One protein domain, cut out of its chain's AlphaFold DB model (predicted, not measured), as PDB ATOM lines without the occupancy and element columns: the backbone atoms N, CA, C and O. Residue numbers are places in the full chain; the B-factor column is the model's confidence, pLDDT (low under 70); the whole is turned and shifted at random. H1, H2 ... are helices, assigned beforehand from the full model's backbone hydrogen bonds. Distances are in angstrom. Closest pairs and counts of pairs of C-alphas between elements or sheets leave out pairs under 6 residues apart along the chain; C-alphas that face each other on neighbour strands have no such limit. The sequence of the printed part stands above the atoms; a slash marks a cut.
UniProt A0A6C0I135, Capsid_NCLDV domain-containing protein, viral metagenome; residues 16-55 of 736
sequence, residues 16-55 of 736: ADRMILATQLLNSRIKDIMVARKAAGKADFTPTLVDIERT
ATOM      1  N   ALA A  16     231.617 222.136 289.759       83.69
ATOM      2  CA  ALA A  16     233.079 222.183 289.724       83.69
ATOM      3  C   ALA A  16     233.635 221.739 288.358       83.69
ATOM      4  O   ALA A  16     234.490 222.414 287.790       83.69
ATOM      5  N   ASP A  17     233.084 220.675 287.769       81.81
ATOM      6  CA  ASP A  17     233.528 220.159 286.467       81.81
ATOM      7  C   ASP A  17     233.259 221.152 285.331       81.81
ATOM      8  O   ASP A  17     234.056 221.279 284.403       81.81
ATOM      9  N   ARG A  18     232.176 221.935 285.428       85.50
ATOM     10  CA  ARG A  18     231.905 223.023 284.473       85.50
ATOM     11  C   ARG A  18     232.979 224.108 284.491       85.50
ATOM     12  O   ARG A  18     233.185 224.733 283.458       85.50
ATOM     13  N   MET A  19     233.645 224.330 285.625       87.00
ATOM     14  CA  MET A  19     234.747 225.291 285.723       87.00
ATOM     15  C   MET A  19     236.070 224.707 285.224       87.00
ATOM     16  O   MET A  19     236.882 225.444 284.677       87.00
ATOM     17  N   ILE A  20     236.285 223.400 285.401       88.56
ATOM     18  CA  ILE A  20     237.551 222.737 285.061       88.56
ATOM     19  C   ILE A  20     237.578 222.301 283.590       88.56
ATOM     20  O   ILE A  20     238.535 222.585 282.876       88.56
ATOM     21  N   LEU A  21     236.536 221.602 283.137       88.06
ATOM     22  CA  LEU A  21     236.464 221.000 281.800       88.06
ATOM     23  C   LEU A  21     235.652 221.841 280.815       88.06
ATOM     24  O   LEU A  21     235.875 221.754 279.612       88.06
ATOM     25  N   ALA A  22     234.684 222.615 281.321       91.75
ATOM     26  CA  ALA A  22     233.807 223.475 280.528       91.75
ATOM     27  C   ALA A  22     233.180 222.782 279.292       91.75
ATOM     28  O   ALA A  22     232.937 223.408 278.261       91.75
ATOM     29  N   THR A  23     232.834 221.493 279.403       89.56
ATOM     30  CA  THR A  23     232.370 220.646 278.284       89.56
ATOM     31  C   THR A  23     231.160 221.218 277.537       89.56
ATOM     32  O   THR A  23     231.061 221.104 276.316       89.56
ATOM     33  N   GLN A  24     230.231 221.874 278.243       89.31
ATOM     34  CA  GLN A  24     229.081 222.536 277.613       89.31
ATOM     35  C   GLN A  24     229.512 223.713 276.725       89.31
ATOM     36  O   GLN A  24     229.011 223.846 275.608       89.31
ATOM     37  N   LEU A  25     230.469 224.523 277.191       92.31
ATOM     38  CA  LEU A  25     231.044 225.622 276.416       92.31
ATOM     39  C   LEU A  25     231.810 225.079 275.207       92.31
ATOM     40  O   LEU A  25     231.620 225.582 274.104       92.31
ATOM     41  N   LEU A  26     232.619 224.029 275.389       93.31
ATOM     42  CA  LEU A  26     233.316 223.357 274.290       93.31
ATOM     43  C   LEU A  26     232.336 222.898 273.204       93.31
ATOM     44  O   LEU A  26     232.507 223.239 272.036       93.31
ATOM     45  N   ASN A  27     231.276 222.187 273.592       92.75
ATOM     46  CA  ASN A  27     230.268 221.685 272.659       92.75
ATOM     47  C   ASN A  27     229.497 222.812 271.957       92.75
ATOM     48  O   ASN A  27     229.204 222.688 270.768       92.75
ATOM     49  N   SER A  28     229.179 223.906 272.662       95.00
ATOM     50  CA  SER A  28     228.575 225.094 272.043       95.00
ATOM     51  C   SER A  28     229.514 225.694 271.003       95.00
ATOM     52  O   SER A  28     229.131 225.839 269.847       95.00
ATOM     53  N   ARG A  29     230.779 225.935 271.371       95.38
ATOM     54  CA  ARG A  29     231.781 226.513 270.467       95.38
ATOM     55  C   ARG A  29     232.020 225.644 269.237       95.38
ATOM     56  O   ARG A  29     232.112 226.183 268.141       95.38
ATOM     57  N   ILE A  30     232.093 224.321 269.394       95.62
ATOM     58  CA  ILE A  30     232.229 223.388 268.267       95.62
ATOM     59  C   ILE A  30     231.071 223.589 267.283       95.62
ATOM     60  O   ILE A  30     231.315 223.763 266.091       95.62
ATOM     61  N   LYS A  31     229.826 223.640 267.774       95.50
ATOM     62  CA  LYS A  31     228.645 223.870 266.928       95.50
ATOM     63  C   LYS A  31     228.684 225.238 266.250       95.50
ATOM     64  O   LYS A  31     228.483 225.307 265.039       95.50
ATOM     65  N   ASP A  32     228.988 226.294 266.997       95.69
ATOM     66  CA  ASP A  32     229.027 227.665 266.478       95.69
ATOM     67  C   ASP A  32     230.092 227.819 265.385       95.69
ATOM     68  O   ASP A  32     229.828 228.384 264.322       95.69
ATOM     69  N   ILE A  33     231.281 227.243 265.596       94.94
ATOM     70  CA  ILE A  33     232.368 227.238 264.610       94.94
ATOM     71  C   ILE A  33     231.963 226.437 263.371       94.94
ATOM     72  O   ILE A  33     232.183 226.902 262.253       94.94
ATOM     73  N   MET A  34     231.334 225.270 263.536       94.75
ATOM     74  CA  MET A  34     230.867 224.468 262.401       94.75
ATOM     75  C   MET A  34     229.836 225.218 261.556       94.75
ATOM     76  O   MET A  34     229.934 225.230 260.326       94.75
ATOM     77  N   VAL A  35     228.872 225.886 262.198       95.50
ATOM     78  CA  VAL A  35     227.863 226.710 261.516       95.50
ATOM     79  C   VAL A  35     228.521 227.887 260.802       95.50
ATOM     80  O   VAL A  35     228.245 228.106 259.623       95.50
ATOM     81  N   ALA A  36     229.436 228.602 261.462       94.31
ATOM     82  CA  ALA A  36     230.139 229.739 260.872       94.31
ATOM     83  C   ALA A  36     231.008 229.333 259.669       94.31
ATOM     84  O   ALA A  36     230.983 229.998 258.634       94.31
ATOM     85  N   ARG A  37     231.741 228.215 259.758       94.88
ATOM     86  CA  ARG A  37     232.567 227.695 258.654       94.88
ATOM     87  C   ARG A  37     231.721 227.220 257.478       94.88
ATOM     88  O   ARG A  37     232.089 227.473 256.330       94.88
ATOM     89  N   LYS A  38     230.575 226.588 257.758       94.44
ATOM     90  CA  LYS A  38     229.593 226.202 256.738       94.44
ATOM     91  C   LYS A  38     228.985 227.429 256.053       94.44
ATOM     92  O   LYS A  38     228.904 227.452 254.831       94.44
ATOM     93  N   ALA A  39     228.615 228.459 256.817       94.38
ATOM     94  CA  ALA A  39     228.105 229.724 256.283       94.38
ATOM     95  C   ALA A  39     229.160 230.474 255.448       94.38
ATOM     96  O   ALA A  39     228.827 231.080 254.437       94.38
ATOM     97  N   ALA A  40     230.438 230.369 255.820       93.88
ATOM     98  CA  ALA A  40     231.569 230.897 255.057       93.88
ATOM     99  C   ALA A  40     231.945 230.050 253.820       93.88
ATOM    100  O   ALA A  40     232.964 230.324 253.184       93.88
ATOM    101  N   GLY A  41     231.176 229.002 253.494       93.25
ATOM    102  CA  GLY A  41     231.377 228.177 252.300       93.25
ATOM    103  C   GLY A  41     232.641 227.310 252.317       93.25
ATOM    104  O   GLY A  41     233.159 226.967 251.255       93.25
ATOM    105  N   LYS A  42     233.188 226.965 253.493       92.31
ATOM    106  CA  LYS A  42     234.356 226.071 253.592       92.31
ATOM    107  C   LYS A  42     233.958 224.624 253.271       92.31
ATOM    108  O   LYS A  42     232.943 224.143 253.767       92.31
ATOM    109  N   ALA A  43     234.786 223.925 252.489       90.69
ATOM    110  CA  ALA A  43     234.571 222.519 252.125       90.69
ATOM    111  C   ALA A  43     234.578 221.582 253.347       90.69
ATOM    112  O   ALA A  43     233.751 220.681 253.436       90.69
ATOM    113  N   ASP A  44     235.472 221.839 254.307       93.06
ATOM    114  CA  ASP A  44     235.471 221.195 255.619       93.06
ATOM    115  C   ASP A  44     234.986 222.182 256.693       93.06
ATOM    116  O   ASP A  44     235.621 223.209 256.985       93.06
ATOM    117  N   PHE A  45     233.822 221.864 257.259       92.56
ATOM    118  CA  PHE A  45     233.177 222.642 258.310       92.56
ATOM    119  C   PHE A  45     233.589 222.208 259.720       92.56
ATOM    120  O   PHE A  45     233.156 222.841 260.678       92.56
ATOM    121  N   THR A  46     234.416 221.174 259.887       93.88
ATOM    122  CA  THR A  46     234.917 220.791 261.212       93.88
ATOM    123  C   THR A  46     235.845 221.873 261.800       93.88
ATOM    124  O   THR A  46     236.534 222.575 261.049       93.88
ATOM    125  N   PRO A  47     235.837 222.096 263.131       94.00
ATOM    126  CA  PRO A  47     236.745 223.049 263.768       94.00
ATOM    127  C   PRO A  47     238.203 222.602 263.644       94.00
ATOM    128  O   PRO A  47     238.503 221.413 263.737       94.00
ATOM    129  N   THR A  48     239.124 223.555 263.503       92.81
ATOM    130  CA  THR A  48     240.561 223.248 263.566       92.81
ATOM    131  C   THR A  48     241.016 223.081 265.018       92.81
ATOM    132  O   THR A  48     240.363 223.574 265.939       92.81
ATOM    133  N   LEU A  49     242.171 222.443 265.246       92.19
ATOM    134  CA  LEU A  49     242.750 222.351 266.595       92.19
ATOM    135  C   LEU A  49     243.001 223.739 267.199       92.19
ATOM    136  O   LEU A  49     242.689 223.952 268.363       92.19
ATOM    137  N   VAL A  50     243.435 224.711 266.390       92.75
ATOM    138  CA  VAL A  50     243.622 226.105 266.824       92.75
ATOM    139  C   VAL A  50     242.312 226.710 267.333       92.75
ATOM    140  O   VAL A  50     242.303 227.408 268.343       92.75
ATOM    141  N   ASP A  51     241.179 226.426 266.685       92.94
ATOM    142  CA  ASP A  51     239.875 226.945 267.120       92.94
ATOM    143  C   ASP A  51     239.478 226.432 268.520       92.94
ATOM    144  O   ASP A  51     238.860 227.169 269.309       92.94
ATOM    145  N   ILE A  52     239.871 225.193 268.836       93.56
ATOM    146  CA  ILE A  52     239.651 224.523 270.127       93.56
ATOM    147  C   ILE A  52     240.651 225.027 271.180       93.56
ATOM    148  O   ILE A  52     240.235 225.441 272.267       93.56
ATOM    149  N   GLU A  53     241.939 225.088 270.831       93.81
ATOM    150  CA  GLU A  53     243.051 225.514 271.698       93.81
ATOM    151  C   GLU A  53     242.936 226.956 272.188       93.81
ATOM    152  O   GLU A  53     243.480 227.312 273.231       93.81
ATOM    153  N   ARG A  54     242.150 227.789 271.497       93.62
ATOM    154  CA  ARG A  54     241.820 229.143 271.966       93.62
ATOM    155  C   ARG A  54     241.127 229.175 273.328       93.62
ATOM    156  O   ARG A  54     241.146 230.227 273.959       93.62
ATOM    157  N   THR A  55     240.486 228.087 273.767       94.12
ATOM    158  CA  THR A  55     239.878 228.029 275.110       94.12
ATOM    159  C   THR A  55     240.150 226.750 275.891       94.12
ATOM    160  O   THR A  55     240.020 226.787 277.107       94.12
TER     161      THR A  55
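What this domain is: This is residues 16 to 55 of the 736 residues of the protein "Capsid_NCLDV domain-containing protein" of viral metagenome (UniProt A0A6C0I135). One long straight helix, H2, makes most of a rod; the short helix H1 lengthens it at the beginning of H2, and after Ala 39, where H2 stops, the link of residues 40 to 48 folds back along H2 to a second short helix, H3, beside it. Residues 16 to 21, of which 16 to 20 belong to H1, stand free and stick out at one end of the rod. The printed part has 40 residues with three named helices, in the order H1, H2, H3, and no named strand; 27 residues are in these helices, and the class is all helix. The whole is loose, with a radius of gyration of the C-alphas of 11.4 A, and the C-alphas span 38 by 15 by 10 A.

How they stand to each other: The printed part begins with H1, residues 16 to 20, which touches no helix. A tight link of 2 residues joins it to H2, residues 23 to 39. H1 and H2 are close but not clearly touching: the closest C-alphas are those of Arg 18 and Gln 24, 7.4 A apart, and their centres are 19.5 A apart. A short link of 9 residues joins H2 to H3, residues 49 to 53. H2 and H3 only just touch, with 3 pairs of C-alphas within 8 A. The closest of these are the C-alphas of Leu 26 and Ile 52, 7.7 A apart, and the centres of the two helices are 11.4 A apart. H2 touches H3 with residues 26 to 33 alone. H1 and H3 are apart. In H1, H2 and H3, every backbone O i to N i+4 pair is within hydrogen-bond range.

Where its parts are: H1 runs from Ala 16, with its C-alpha at (233.079, 222.183, 289.724), to Ile 20, and is 6.5 A long from first to last C-alpha. H2, the longest helix with 17 residues, runs from Thr 23, with its C-alpha at (232.370, 220.646, 278.284), to Ala 39, with its C-alpha at (228.105, 229.724, 256.283), which is 24.2 A. H3 runs from Leu 49 to Glu 53, with C-alpha 53 at (243.051, 225.514, 271.698), and is 6.0 A long from first to last C-alpha.

The domain as a whole: The outline is a rod. The two C-alphas farthest apart are those of Ala 16 and Gly 41, 37.9 A, while the first and last printed C-alphas, those of Ala 16 and Thr 55, are 17.1 A apart. The printed part runs from 16 to 55 and has no cut, and no link is long. The mean pLDDT of the printed part is 92.3, and no printed residue is under 70; the mean is 85 for H1, 94 for H2 and 93 for H3.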